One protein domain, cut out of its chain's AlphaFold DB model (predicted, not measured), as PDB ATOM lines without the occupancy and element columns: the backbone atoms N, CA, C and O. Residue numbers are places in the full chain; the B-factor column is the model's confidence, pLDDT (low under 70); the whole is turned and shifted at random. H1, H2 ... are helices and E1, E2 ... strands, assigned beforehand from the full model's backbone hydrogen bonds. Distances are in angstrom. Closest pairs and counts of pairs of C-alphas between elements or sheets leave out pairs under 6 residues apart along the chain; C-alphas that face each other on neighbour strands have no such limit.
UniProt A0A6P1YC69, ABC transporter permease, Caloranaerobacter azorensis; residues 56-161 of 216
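What this domain is: This is residues 56 to 161 of the 216 residues of the protein "ABC transporter permease" of Caloranaerobacter azorensis (UniProt A0A6P1YC69). One strongly twisted sheet of eight strands makes the body, with E7 and E4 in its middle, the long strands E8 and E1 side by side towards one end, and the short helix H1 packed on it towards the other. E6 bends sharply, with E5 and E3 beside its two halves. The printed part has 106 residues, with one named helix and eight named strands, which follow along the chain as E1, E2, E3, E4, H1, E5, E6, E7 and E8; the sheet is branched, with both parallel and antiparallel neighbour pairs, and the class is mostly strand. The whole is compact, with a radius of gyration of the C-alphas of 12.7 A and spans of 38 by 29 by 23 A.

Where its parts are: E1, residues 57 to 65, begins at C-alpha 57 (38.773, 42.718, 25.304) and is 24.2 A long. E2 is 68 to 73, E3 85 to 88, E4 98 to 102, H1 103 to 110 and E5 119 to 122. E6, 125 to 133, is 20.9 A long and bends by 72 degrees at residue 130. E7 is 138 to 142; E8, 154 to 160, is 19.7 A long and ends at C-alpha 160 (43.831, 38.729, 26.216).

How they stand to each other: E1 is antiparallel to E8 (N 58 and O 158, 2.8 A) and, in a hairpin, to E2 (N 61 and O 72, 3.0 A). E2 and E7 are parallel (N 71 and O 139, 2.8 A), E7 and E4 antiparallel (N 140 and O 100, 2.7 A), E4 and E6 parallel (N 99 and O 128, 2.8 A). On one side of E6 lie E5, its antiparallel hairpin partner (N 120 and O 127, 2.8 A), and antiparallel E3 (N 86 and O 132, 2.8 A); E4 lies on the other. H1 is on the sheet at a height of 7.8 A, over E4 and only just not over E7, where 2 of its 8 C-alphas fall. It runs along the strands, at 21 degrees to E4 on the local plane. Its closest C-alphas to E6 are those of Asp 103 and Ile 133, 5.8 A. Every O i to N i+4 pair of H1 is within hydrogen-bond range.

The domain as a whole: The C-alphas farthest apart, of Lys 111 and Ser 161, are 40.7 A apart. The printed part has no cut; the links E2 to E3 and E7 to E8 are long. No printed residue is under 70 in pLDDT.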
ATOM      1  N   VAL A  56      42.365  42.474  22.249       92.44
ATOM      2  CA  VAL A  56      41.133  41.713  22.482       92.44
ATOM      3  C   VAL A  56      40.647  41.989  23.895       92.44
ATOM      4  O   VAL A  56      41.377  41.738  24.857       92.44
ATOM      5  N   TYR A  57      39.422  42.492  24.019       93.94
ATOM      6  CA  TYR A  57      38.773  42.718  25.304       93.94
ATOM      7  C   TYR A  57      37.254  42.619  25.183       93.94
ATOM      8  O   TYR A  57      36.699  42.824  24.106       93.94
ATOM      9  N   SER A  58      36.599  42.340  26.303       94.62
ATOM     10  CA  SER A  58      35.147  42.349  26.433       94.62
ATOM     11  C   SER A  58      34.763  42.854  27.818       94.62
ATOM     12  O   SER A  58      35.326  42.408  28.818       94.62
ATOM     13  N   ILE A  59      33.824  43.792  27.893       96.12
ATOM     14  CA  ILE A  59      33.168  44.182  29.142       96.12
ATOM     15  C   ILE A  59      31.831  43.461  29.177       96.12
ATOM     16  O   ILE A  59      31.056  43.566  28.226       96.12
ATOM     17  N   ASN A  60      31.545  42.763  30.275       97.25
ATOM     18  CA  ASN A  60      30.264  42.106  30.460       97.25
ATOM     19  C   ASN A  60      29.588  42.521  31.757       97.25
ATOM     20  O   ASN A  60      30.173  42.400  32.837       97.25
ATOM     21  N   TYR A  61      28.312  42.880  31.657       98.06
ATOM     22  CA  TYR A  61      27.406  42.940  32.800       98.06
ATOM     23  C   TYR A  61      26.395  41.816  32.693       98.06
ATOM     24  O   TYR A  61      25.810  41.605  31.635       98.06
ATOM     25  N   SER A  62      26.212  41.056  33.768       98.12
ATOM     26  CA  SER A  62      25.276  39.940  33.788       98.12
ATOM     27  C   SER A  62      24.359  39.980  34.991       98.12
ATOM     28  O   SER A  62      24.807  40.262  36.102       98.12
ATOM     29  N   MET A  63      23.099  39.641  34.748       97.75
ATOM     30  CA  MET A  63      22.046  39.541  35.753       97.75
ATOM     31  C   MET A  63      21.085  38.411  35.390       97.75
ATOM     32  O   MET A  63      21.026  37.964  34.232       97.75
ATOM     33  N   LYS A  64      20.281  37.972  36.351       97.56
ATOM     34  CA  LYS A  64      19.092  37.183  36.053       97.56
ATOM     35  C   LYS A  64      18.044  38.052  35.351       97.56
ATOM     36  O   LYS A  64      17.683  39.124  35.823       97.56
ATOM     37  N   TYR A  65      17.514  37.568  34.233       96.44
ATOM     38  CA  TYR A  65      16.428  38.210  33.495       96.44
ATOM     39  C   TYR A  65      15.320  37.192  33.244       96.44
ATOM     40  O   TYR A  65      15.438  36.296  32.402       96.44
ATOM     41  N   ARG A  66      14.228  37.316  34.008       93.62
ATOM     42  CA  ARG A  66      13.171  36.295  34.096       93.62
ATOM     43  C   ARG A  66      13.783  34.947  34.515       93.62
ATOM     44  O   ARG A  66      14.413  34.857  35.565       93.62
ATOM     45  N   GLN A  67      13.621  33.908  33.704       95.69
ATOM     46  CA  GLN A  67      14.209  32.578  33.920       95.69
ATOM     47  C   GLN A  67      15.554  32.373  33.192       95.69
ATOM     48  O   GLN A  67      16.115  31.280  33.222       95.69
ATOM     49  N   HIS A  68      16.054  33.401  32.506       97.56
ATOM     50  CA  HIS A  68      17.267  33.348  31.695       97.56
ATOM     51  C   HIS A  68      18.376  34.187  32.326       97.56
ATOM     52  O   HIS A  68      18.143  34.986  33.235       97.56
ATOM     53  N   LYS A  69      19.597  34.025  31.821       98.19
ATOM     54  CA  LYS A  69      20.703  34.928  32.141       98.19
ATOM     55  C   LYS A  69      20.804  35.982  31.049       98.19
ATOM     56  O   LYS A  69      20.946  35.619  29.886       98.19
ATOM     57  N   LEU A  70      20.758  37.258  31.406       98.38
ATOM     58  CA  LEU A  70      21.046  38.347  30.478       98.38
ATOM     59  C   LEU A  70      22.500  38.766  30.645       98.38
ATOM     60  O   LEU A  70      22.977  38.910  31.772       98.38
ATOM     61  N   ILE A  71      23.193  38.948  29.530       98.12
ATOM     62  CA  ILE A  71      24.547  39.475  29.476       98.12
ATOM     63  C   ILE A  71      24.568  40.632  28.492       98.12
ATOM     64  O   ILE A  71      24.277  40.474  27.313       98.12
ATOM     65  N   MET A  72      24.941  41.798  28.980       96.75
ATOM     66  CA  MET A  72      25.291  42.926  28.144       96.75
ATOM     67  C   MET A  72      26.786  42.862  27.832       96.75
ATOM     68  O   MET A  72      27.575  42.675  28.757       96.75
ATOM     69  N   THR A  73      27.180  42.978  26.562       96.44
ATOM     70  CA  THR A  73      28.577  42.811  26.132       96.44
ATOM     71  C   THR A  73      29.043  43.852  25.117       96.44
ATOM     72  O   THR A  73      28.296  44.238  24.220       96.44
ATOM     73  N   THR A  74      30.308  44.273  25.215       93.88
ATOM     74  CA  THR A  74      30.986  45.053  24.160       93.88
ATOM     75  C   THR A  74      31.426  44.198  22.964       93.88
ATOM     76  O   THR A  74      31.975  44.738  22.008       93.88
ATOM     77  N   GLY A  75      31.221  42.879  23.019       91.50
ATOM     78  CA  GLY A  75      31.613  41.922  21.987       91.50
ATOM     79  C   GLY A  75      32.993  41.300  22.215       91.50
ATOM     80  O   GLY A  75      33.581  41.418  23.289       91.50
ATOM     81  N   MET A  76      33.499  40.606  21.189       91.81
ATOM     82  CA  MET A  76      34.762  39.835  21.185       91.81
ATOM     83  C   MET A  76      34.847  38.688  22.210       91.81
ATOM     84  O   MET A  76      35.907  38.075  22.348       91.81
ATOM     85  N   ASP A  77      33.750  38.342  22.894       95.50
ATOM     86  CA  ASP A  77      33.718  37.255  23.879       95.50
ATOM     87  C   ASP A  77      34.206  35.925  23.296       95.50
ATOM     88  O   ASP A  77      34.945  35.214  23.965       95.50
ATOM     89  N   THR A  78      33.878  35.629  22.034       95.31
ATOM     90  CA  THR A  78      34.294  34.408  21.320       95.31
ATOM     91  C   THR A  78      35.811  34.261  21.161       95.31
ATOM     92  O   THR A  78      36.294  33.163  20.910       95.31
ATOM     93  N   GLN A  79      36.586  35.343  21.308       93.62
ATOM     94  CA  GLN A  79      38.056  35.300  21.278       93.62
ATOM     95  C   GLN A  79      38.677  35.039  22.662       93.62
ATOM     96  O   GLN A  79      39.881  34.795  22.784       93.62
ATOM     97  N   ILE A  80      37.860  35.129  23.712       95.25
ATOM     98  CA  ILE A  80      38.260  35.011  25.116       95.25
ATOM     99  C   ILE A  80      37.728  33.707  25.714       95.25
ATOM    100  O   ILE A  80      38.433  33.037  26.469       95.25
ATOM    101  N   ILE A  81      36.491  33.358  25.377       95.81
ATOM    102  CA  ILE A  81      35.780  32.166  25.815       95.81
ATOM    103  C   ILE A  81      35.195  31.446  24.607       95.81
ATOM    104  O   ILE A  81      34.657  32.075  23.698       95.81
ATOM    105  N   ASP A  82      35.260  30.121  24.611       96.12
ATOM    106  CA  ASP A  82      34.582  29.312  23.608       96.12
ATOM    107  C   ASP A  82      33.064  29.446  23.804       96.12
ATOM    108  O   ASP A  82      32.502  29.049  24.833       96.12
ATOM    109  N   ILE A  83      32.390  30.049  22.828       96.62
ATOM    110  CA  ILE A  83      30.933  30.163  22.773       96.62
ATOM    111  C   ILE A  83      30.487  29.377  21.539       96.62
ATOM    112  O   ILE A  83      30.679  29.861  20.423       96.62
ATOM    113  N   PRO A  84      29.888  28.184  21.711       96.38
ATOM    114  CA  PRO A  84      29.543  27.315  20.593       96.38
ATOM    115  C   PRO A  84      28.299  27.840  19.872       96.38
ATOM    116  O   PRO A  84      27.166  27.517  20.235       96.38
ATOM    117  N   ILE A  85      28.507  28.676  18.860       97.00
ATOM    118  CA  ILE A  85      27.440  29.210  18.011       97.00
ATOM    119  C   ILE A  85      27.060  28.146  16.981       97.00
ATOM    120  O   ILE A  85      27.921  27.625  16.278       97.00
ATOM    121  N   ILE A  86      25.773  27.807  16.911       97.38
ATOM    122  CA  ILE A  86      25.230  26.811  15.970       97.38
ATOM    123  C   ILE A  86      24.562  27.450  14.753       97.38
ATOM    124  O   ILE A  86      24.539  26.841  13.689       97.38
ATOM    125  N   TYR A  87      24.062  28.679  14.891       97.62
ATOM    126  CA  TYR A  87      23.467  29.450  13.802       97.62
ATOM    127  C   TYR A  87      23.909  30.908  13.894       97.62
ATOM    128  O   TYR A  87      23.962  31.451  14.998       97.62
ATOM    129  N   GLY A  88      24.162  31.540  12.744       96.50
ATOM    130  CA  GLY A  88      24.457  32.970  12.647       96.50
ATOM    131  C   GLY A  88      25.832  33.371  13.189       96.50
ATOM    132  O   GLY A  88      26.801  32.625  13.057       96.50
ATOM    133  N   GLU A  89      25.919  34.563  13.777       95.62
ATOM    134  CA  GLU A  89      27.170  35.177  14.240       95.62
ATOM    135  C   GLU A  89      27.073  35.711  15.679       95.62
ATOM    136  O   GLU A  89      25.998  35.757  16.280       95.62
ATOM    137  N   PHE A  90      28.218  36.095  16.259       96.50
ATOM    138  CA  PHE A  90      28.260  36.725  17.581       96.50
ATOM    139  C   PHE A  90      28.188  38.252  17.492       96.50
ATOM    140  O   PHE A  90      28.508  38.841  16.464       96.50
ATOM    141  N   ILE A  91      27.859  38.905  18.609       94.25
ATOM    142  CA  ILE A  91      27.903  40.365  18.719       94.25
ATOM    143  C   ILE A  91      29.357  40.845  18.584       94.25
ATOM    144  O   ILE A  91      30.217  40.523  19.408       94.25
ATOM    145  N   THR A  92      29.621  41.632  17.547       87.12
ATOM    146  CA  THR A  92      30.925  42.260  17.271       87.12
ATOM    147  C   THR A  92      30.880  43.785  17.344       87.12
ATOM    148  O   THR A  92      31.927  44.410  17.498       87.12
ATOM    149  N   ASP A  93      29.684  44.371  17.286       75.12
ATOM    150  CA  ASP A  93      29.437  45.809  17.318       75.12
ATOM    151  C   ASP A  93      28.361  46.140  18.360       75.12
ATOM    152  O   ASP A  93      27.299  45.511  18.397       75.12
ATOM    153  N   SER A  94      28.648  47.128  19.210       74.75
ATOM    154  CA  SER A  94      27.737  47.598  20.250       74.75
ATOM    155  C   SER A  94      26.570  48.442  19.717       74.75
ATOM    156  O   SER A  94      25.585  48.621  20.427       74.75
ATOM    157  N   GLU A  95      26.662  48.981  18.497       76.81
ATOM    158  CA  GLU A  95      25.696  49.964  17.978       76.81
ATOM    159  C   GLU A  95      24.455  49.329  17.327       76.81
ATOM    160  O   GLU A  95      23.380  49.935  17.275       76.81
ATOM    161  N   ARG A  96      24.559  48.081  16.858       83.81
ATOM    162  CA  ARG A  96      23.434  47.366  16.236       83.81
ATOM    163  C   ARG A  96      22.471  46.845  17.306       83.81
ATOM    164  O   ARG A  96      22.890  46.182  18.245       83.81
ATOM    165  N   LYS A  97      21.156  47.041  17.132       92.88
ATOM    166  CA  LYS A  97      20.111  46.440  17.995       92.88
ATOM    167  C   LYS A  97      19.905  44.954  17.686       92.88
ATOM    168  O   LYS A  97      18.882  44.544  17.142       92.88
ATOM    169  N   VAL A  98      20.900  44.153  18.037       96.81
ATOM    170  CA  VAL A  98      20.936  42.708  17.791       96.81
ATOM    171  C   VAL A  98      21.014  41.923  19.093       96.81
ATOM    172  O   VAL A  98      21.354  42.471  20.134       96.81
ATOM    173  N   ALA A  99      20.692  40.638  19.061       97.94
ATOM    174  CA  ALA A  99      20.848  39.739  20.192       97.94
ATOM    175  C   ALA A  99      21.422  38.400  19.735       97.94
ATOM    176  O   ALA A  99      21.157  37.925  18.632       97.94
ATOM    177  N   VAL A 100      22.173  37.761  20.622       98.31
ATOM    178  CA  VAL A 100      22.595  36.369  20.456       98.31
ATOM    179  C   VAL A 100      22.019  35.589  21.618       98.31
ATOM    180  O   VAL A 100      22.246  35.938  22.774       98.31
ATOM    181  N   ILE A 101      21.244  34.551  21.336       98.56
ATOM    182  CA  ILE A 101      20.493  33.834  22.370       98.56
ATOM    183  C   ILE A 101      20.899  32.371  22.423       98.56
ATOM    184  O   ILE A 101      21.384  31.810  21.453       98.56
ATOM    185  N   GLY A 102      20.711  31.727  23.562       98.56
ATOM    186  CA  GLY A 102      20.857  30.285  23.656       98.56
ATOM    187  C   GLY A 102      19.702  29.536  22.993       98.56
ATOM    188  O   GLY A 102      18.576  30.031  22.946       98.56
ATOM    189  N   ASP A 103      19.959  28.325  22.522       98.19
ATOM    190  CA  ASP A 103      18.951  27.411  21.972       98.19
ATOM    191  C   ASP A 103      17.755  27.191  22.917       98.19
ATOM    192  O   ASP A 103      16.609  27.233  22.477       98.19
ATOM    193  N   LYS A 104      17.979  27.098  24.233       97.69
ATOM    194  CA  LYS A 104      16.897  26.997  25.235       97.69
ATOM    195  C   LYS A 104      16.058  28.270  25.329       97.69
ATOM    196  O   LYS A 104      14.888  28.218  25.695       97.69
ATOM    197  N   VAL A 105      16.647  29.430  25.038       98.06
ATOM    198  CA  VAL A 105      15.905  30.697  24.933       98.06
ATOM    199  C   VAL A 105      15.094  30.708  23.639       98.06
ATOM    200  O   VAL A 105      13.929  31.106  23.649       98.06
ATOM    201  N   SER A 106      15.702  30.246  22.543       97.88
ATOM    202  CA  SER A 106      15.064  30.147  21.233       97.88
ATOM    203  C   SER A 106      13.819  29.260  21.283       97.88
ATOM    204  O   SER A 106      12.734  29.690  20.890       97.88
ATOM    205  N   ASP A 107      13.939  28.069  21.865       97.31
ATOM    206  CA  ASP A 107      12.817  27.154  22.057       97.31
ATOM    207  C   ASP A 107      11.732  27.756  22.965       97.31
ATOM    208  O   ASP A 107      10.536  27.721  22.657       97.31
ATOM    209  N   PHE A 108      12.136  28.416  24.054       97.12
ATOM    210  CA  PHE A 108      11.182  29.017  24.977       97.12
ATOM    211  C   PHE A 108      10.308  30.095  24.314       97.12
ATOM    212  O   PHE A 108       9.080  30.021  24.426       97.12
ATOM    213  N   TYR A 109      10.917  31.062  23.618       97.12
ATOM    214  CA  TYR A 109      10.210  32.213  23.037       97.12
ATOM    215  C   TYR A 109       9.631  31.954  21.645       97.12
ATOM    216  O   TYR A 109       8.601  32.531  21.304       97.12
ATOM    217  N   PHE A 110      10.280  31.118  20.838       97.56
ATOM    218  CA  PHE A 110       9.967  30.980  19.415       97.56
ATOM    219  C   PHE A 110       9.597  29.559  18.991       97.56
ATOM    220  O   PHE A 110       9.278  29.378  17.813       97.56
ATOM    221  N   LYS A 111       9.644  28.581  19.910       97.56
ATOM    222  CA  LYS A 111       9.337  27.161  19.653       97.56
ATOM    223  C   LYS A 111      10.150  26.589  18.492       97.56
ATOM    224  O   LYS A 111       9.632  25.881  17.634       97.56
ATOM    225  N   THR A 112      11.419  26.983  18.414       96.12
ATOM    226  CA  THR A 112      12.344  26.546  17.368       96.12
ATOM    227  C   THR A 112      13.781  26.588  17.864       96.12
ATOM    228  O   THR A 112      14.141  27.443  18.673       96.12
ATOM    229  N   GLU A 113      14.620  25.708  17.328       92.12
ATOM    230  CA  GLU A 113      16.066  25.723  17.559       92.12
ATOM    231  C   GLU A 113      16.764  26.881  16.828       92.12
ATOM    232  O   GLU A 113      17.809  27.343  17.279       92.12
ATOM    233  N   ASN A 114      16.180  27.390  15.734       96.88
ATOM    234  CA  ASN A 114      16.744  28.489  14.954       96.88
ATOM    235  C   ASN A 114      15.790  29.691  14.896       96.88
ATOM    236  O   ASN A 114      14.856  29.743  14.094       96.88
ATOM    237  N   ALA A 115      16.051  30.683  15.745       97.44
ATOM    238  CA  ALA A 115      15.337  31.956  15.759       97.44
ATOM    239  C   ALA A 115      16.102  33.109  15.086       97.44
ATOM    240  O   ALA A 115      15.723  34.260  15.290       97.44
ATOM    241  N   VAL A 116      17.152  32.842  14.299       98.19
ATOM    242  CA  VAL A 116      17.874  33.904  13.574       98.19
ATOM    243  C   VAL A 116      16.907  34.691  12.673       98.19
ATOM    244  O   VAL A 116      16.035  34.111  12.027       98.19
ATOM    245  N   GLY A 117      17.025  36.020  12.678       97.88
ATOM    246  CA  GLY A 117      16.141  36.967  11.988       97.88
ATOM    247  C   GLY A 117      14.838  37.288  12.732       97.88
ATOM    248  O   GLY A 117      14.124  38.221  12.362       97.88
ATOM    249  N   LYS A 118      14.497  36.556  13.805       98.12
ATOM    250  CA  LYS A 118      13.341  36.892  14.655       98.12
ATOM    251  C   LYS A 118      13.693  38.024  15.617       98.12
ATOM    252  O   LYS A 118      14.856  38.267  15.919       98.12
ATOM    253  N   LYS A 119      12.674  38.698  16.150       98.06
ATOM    254  CA  LYS A 119      12.849  39.754  17.154       98.06
ATOM    255  C   LYS A 119      12.574  39.242  18.560       98.06
ATOM    256  O   LYS A 119      11.552  38.602  18.798       98.06
ATOM    257  N   ILE A 120      13.451  39.577  19.500       97.44
ATOM    258  CA  ILE A 120      13.262  39.350  20.934       97.44
ATOM    259  C   ILE A 120      13.152  40.690  21.661       97.44
ATOM    260  O   ILE A 120      13.926  41.614  21.416       97.44
ATOM    261  N   LYS A 121      12.188  40.796  22.581       96.88
ATOM    262  CA  LYS A 121      12.036  41.975  23.435       96.88
ATOM    263  C   LYS A 121      12.799  41.788  24.745       96.88
ATOM    264  O   LYS A 121      12.492  40.885  25.529       96.88
ATOM    265  N   VAL A 122      13.768  42.663  24.996       96.25
ATOM    266  CA  VAL A 122      14.528  42.727  26.251       96.25
ATOM    267  C   VAL A 122      14.318  44.113  26.852       96.25
ATOM    268  O   VAL A 122      14.634  45.127  26.227       96.25
ATOM    269  N   PHE A 123      13.731  44.157  28.050       92.44
ATOM    270  CA  PHE A 123      13.161  45.378  28.630       92.44
ATOM    271  C   PHE A 123      12.168  46.043  27.657       92.44
ATOM    272  O   PHE A 123      11.213  45.405  27.208       92.44
ATOM    273  N   GLU A 124      12.391  47.308  27.312       90.56
ATOM    274  CA  GLU A 124      11.570  48.077  26.374       90.56
ATOM    275  C   GLU A 124      12.097  48.039  24.932       90.56
ATOM    276  O   GLU A 124      11.458  48.575  24.032       90.56
ATOM    277  N   ASN A 125      13.236  47.383  24.687       94.75
ATOM    278  CA  ASN A 125      13.880  47.362  23.378       94.75
ATOM    279  C   ASN A 125      13.625  46.042  22.643       94.75
ATOM    280  O   ASN A 125      13.633  44.962  23.238       94.75
ATOM    281  N   GLU A 126      13.428  46.137  21.331       96.69
ATOM    282  CA  GLU A 126      13.445  44.988  20.427       96.69
ATOM    283  C   GLU A 126      14.840  44.805  19.835       96.69
ATOM    284  O   GLU A 126      15.476  45.776  19.414       96.69
ATOM    285  N   TYR A 127      15.281  43.552  19.777       97.88
ATOM    286  CA  TYR A 127      16.560  43.145  19.211       97.88
ATOM    287  C   TYR A 127      16.334  42.059  18.166       97.88
ATOM    288  O   TYR A 127      15.583  41.113  18.412       97.88
ATOM    289  N   GLU A 128      16.990  42.169  17.016       97.88
ATOM    290  CA  GLU A 128      17.021  41.093  16.024       97.88
ATOM    291  C   GLU A 128      17.989  39.996  16.475       97.88
ATOM    292  O   GLU A 128      19.143  40.263  16.804       97.88
ATOM    293  N   VAL A 129      17.535  38.748  16.502       98.44
ATOM    294  CA  VAL A 129      18.378  37.605  16.841       98.44
ATOM    295  C   VAL A 129      19.306  37.314  15.664       98.44
ATOM    296  O   VAL A 129      18.845  36.921  14.598       98.44
ATOM    297  N   ILE A 130      20.613  37.470  15.859       97.94
ATOM    298  CA  ILE A 130      21.629  37.240  14.817       97.94
ATOM    299  C   ILE A 130      22.432  35.962  15.029       97.94
ATOM    300  O   ILE A 130      23.186  35.566  14.147       97.94
ATOM    301  N   GLY A 131      22.272  35.304  16.179       98.19
ATOM    302  CA  GLY A 131      22.978  34.065  16.462       98.19
ATOM    303  C   GLY A 131      22.344  33.232  17.564       98.19
ATOM    304  O   GLY A 131      21.667  33.759  18.454       98.19
ATOM    305  N   ILE A 132      22.589  31.922  17.499       98.56
ATOM    306  CA  ILE A 132      22.106  30.932  18.465       98.56
ATOM    307  C   ILE A 132      23.282  30.166  19.078       98.56
ATOM    308  O   ILE A 132      24.111  29.614  18.356       98.56
ATOM    309  N   ILE A 133      23.336  30.093  20.409       98.31
ATOM    310  CA  ILE A 133      24.363  29.380  21.181       98.31
ATOM    311  C   ILE A 133      23.837  28.007  21.602       98.31
ATOM    312  O   ILE A 133      22.772  27.907  22.212       98.31
ATOM    313  N   LYS A 134      24.624  26.960  21.359       97.81
ATOM    314  CA  LYS A 134      24.309  25.584  21.752       97.81
ATOM    315  C   LYS A 134      24.230  25.411  23.270       97.81
ATOM    316  O   LYS A 134      25.091  25.903  24.002       97.81
ATOM    317  N   ASN A 135      23.267  24.618  23.726       96.38
ATOM    318  CA  ASN A 135      23.051  24.204  25.111       96.38
ATOM    319  C   ASN A 135      23.055  25.363  26.125       96.38
ATOM    320  O   ASN A 135      23.547  25.219  27.249       96.38
ATOM    321  N   SER A 136      22.487  26.510  25.764       97.44
ATOM    322  CA  SER A 136      22.614  27.756  26.523       97.44
ATOM    323  C   SER A 136      21.252  28.344  26.889       97.44
ATOM    324  O   SER A 136      20.302  28.296  26.117       97.44
ATOM    325  N   ASN A 137      21.147  28.927  28.086       97.88
ATOM    326  CA  ASN A 137      19.973  29.679  28.552       97.88
ATOM    327  C   ASN A 137      20.252  31.193  28.647       97.88
ATOM    328  O   ASN A 137      19.595  31.901  29.417       97.88
ATOM    329  N   VAL A 138      21.266  31.665  27.919       98.31
ATOM    330  CA  VAL A 138      21.788  33.031  28.002       98.31
ATOM    331  C   VAL A 138      21.233  33.889  26.867       98.31
ATOM    332  O   VAL A 138      21.039  33.408  25.756       98.31
ATOM    333  N   ILE A 139      21.009  35.167  27.142       98.56
ATOM    334  CA  ILE A 139      20.698  36.212  26.170       98.56
ATOM    335  C   ILE A 139      21.861  37.196  26.206       98.56
ATOM    336  O   ILE A 139      22.130  37.769  27.258       98.56
ATOM    337  N   TYR A 140      22.540  37.392  25.084       98.31
ATOM    338  CA  TYR A 140      23.523  38.450  24.905       98.31
ATOM    339  C   TYR A 140      22.881  39.627  24.181       98.31
ATOM    340  O   TYR A 140      22.226  39.435  23.155       98.31
ATOM    341  N   ILE A 141      23.100  40.829  24.707       97.56
ATOM    342  CA  ILE A 141      22.746  42.095  24.066       97.56
ATOM    343  C   ILE A 141      23.974  43.024  24.009       97.56
ATOM    344  O   ILE A 141      24.887  42.882  24.828       97.56
ATOM    345  N   PRO A 142      24.007  43.969  23.062       96.44
ATOM    346  CA  PRO A 142      25.055  44.971  22.955       96.44
ATOM    347  C   PRO A 142      25.161  45.853  24.198       96.44
ATOM    348  O   PRO A 142      24.164  46.117  24.873       96.44
ATOM    349  N   PHE A 143      26.377  46.321  24.471       94.69
ATOM    350  CA  PHE A 143      26.668  47.251  25.554       94.69
ATOM    351  C   PHE A 143      25.978  48.598  25.360       94.69
ATOM    352  O   PHE A 143      26.190  49.265  24.354       94.69
ATOM    353  N   ASP A 144      25.190  49.002  26.353       93.69
ATOM    354  CA  ASP A 144      24.415  50.234  26.350       93.69
ATOM    355  C   ASP A 144      24.385  50.828  27.765       93.69
ATOM    356  O   ASP A 144      23.852  50.241  28.715       93.69
ATOM    357  N   GLU A 145      24.985  52.007  27.906       93.00
ATOM    358  CA  GLU A 145      25.183  52.675  29.195       93.00
ATOM    359  C   GLU A 145      23.861  53.095  29.849       93.00
ATOM    360  O   GLU A 145      23.794  53.235  31.072       93.00
ATOM    361  N   LYS A 146      22.765  53.186  29.080       93.19
ATOM    362  CA  LYS A 146      21.431  53.480  29.633       93.19
ATOM    363  C   LYS A 146      20.963  52.434  30.648       93.19
ATOM    364  O   LYS A 146      20.070  52.706  31.445       93.19
ATOM    365  N   PHE A 147      21.542  51.234  30.614       93.94
ATOM    366  CA  PHE A 147      21.207  50.149  31.529       93.94
ATOM    367  C   PHE A 147      22.077  50.114  32.793       93.94
ATOM    368  O   PHE A 147      21.930  49.184  33.583       93.94
ATOM    369  N   PHE A 148      22.969  51.083  33.030       93.81
ATOM    370  CA  PHE A 148      23.822  51.103  34.232       93.81
ATOM    371  C   PHE A 148      23.028  51.129  35.541       93.81
ATOM    372  O   PHE A 148      23.414  50.465  36.495       93.81
ATOM    373  N   GLY A 149      21.875  51.806  35.555       90.62
ATOM    374  CA  GLY A 149      20.995  51.872  36.727       90.62
ATOM    375  C   GLY A 149      20.291  50.559  37.096       90.62
ATOM    376  O   GLY A 149      19.540  50.536  38.068       90.62
ATOM    377  N   LEU A 150      20.487  49.478  36.333       94.06
ATOM    378  CA  LEU A 150      19.961  48.154  36.670       94.06
ATOM    379  C   LEU A 150      20.868  47.431  37.679       94.06
ATOM    380  O   LEU A 150      22.080  47.636  37.719       94.06
ATOM    381  N   ASP A 151      20.279  46.524  38.459       93.50
ATOM    382  CA  ASP A 151      20.997  45.744  39.473       93.50
ATOM    383  C   ASP A 151      21.777  44.570  38.852       93.50
ATOM    384  O   ASP A 151      21.341  43.416  38.815       93.50
ATOM    385  N   TRP A 152      22.934  44.885  38.274       96.94
ATOM    386  CA  TRP A 152      23.815  43.899  37.656       96.94
ATOM    387  C   TRP A 152      24.589  43.088  38.707       96.94
ATOM    388  O   TRP A 152      25.570  43.562  39.278       96.94
ATOM    389  N   GLU A 153      24.220  41.816  38.874       96.62
ATOM    390  CA  GLU A 153      24.828  40.879  39.841       96.62
ATOM    391  C   GLU A 153      26.346  40.682  39.657       96.62
ATOM    392  O   GLU A 153      27.113  40.482  40.613       96.62
ATOM    393  N   LYS A 154      26.803  40.678  38.400       97.81
ATOM    394  CA  LYS A 154      28.215  40.479  38.064       97.81
ATOM    395  C   LYS A 154      28.632  41.406  36.935       97.81
ATOM    396  O   LYS A 154      28.078  41.351  35.841       97.81
ATOM    397  N   LYS A 155      29.678  42.183  37.210       98.19
ATOM    398  CA  LYS A 155      30.356  43.065  36.269       98.19
ATOM    399  C   LYS A 155      31.798  42.620  36.111       98.19
ATOM    400  O   LYS A 155      32.488  42.395  37.109       98.19
ATOM    401  N   ILE A 156      32.226  42.423  34.873       97.88
ATOM    402  CA  ILE A 156      33.568  41.949  34.560       97.88
ATOM    403  C   ILE A 156      34.135  42.666  33.354       97.88
ATOM    404  O   ILE A 156      33.411  43.034  32.430       97.88
ATOM    405  N   VAL A 157      35.454  42.785  33.342       97.50
ATOM    406  CA  VAL A 157      36.200  43.033  32.121       97.50
ATOM    407  C   VAL A 157      37.130  41.868  31.866       97.50
ATOM    408  O   VAL A 157      37.749  41.323  32.780       97.50
ATOM    409  N   ARG A 158      37.204  41.464  30.609       97.06
ATOM    410  CA  ARG A 158      38.104  40.430  30.140       97.06
ATOM    411  C   ARG A 158      39.004  40.991  29.070       97.06
ATOM    412  O   ARG A 158      38.570  41.812  28.270       97.06
ATOM    413  N   TYR A 159      40.236  40.520  29.022       96.00
ATOM    414  CA  TYR A 159      41.147  40.829  27.930       96.00
ATOM    415  C   TYR A 159      42.149  39.703  27.726       96.00
ATOM    416  O   TYR A 159      42.401  38.909  28.632       96.00
ATOM    417  N   VAL A 160      42.732  39.646  26.533       94.81
ATOM    418  CA  VAL A 160      43.831  38.729  26.216       94.81
ATOM    419  C   VAL A 160      45.143  39.485  26.332       94.81
ATOM    420  O   VAL A 160      45.300  40.561  25.751       94.81
ATOM    421  N   SER A 161      46.100  38.917  27.061       91.88
ATOM    422  CA  SER A 161      47.486  39.375  27.010       91.88
ATOM    423  C   SER A 161      48.337  38.397  26.210       91.88
ATOM    424  O   SER A 161      48.206  37.187  26.354       91.88
TER     425      SER A 161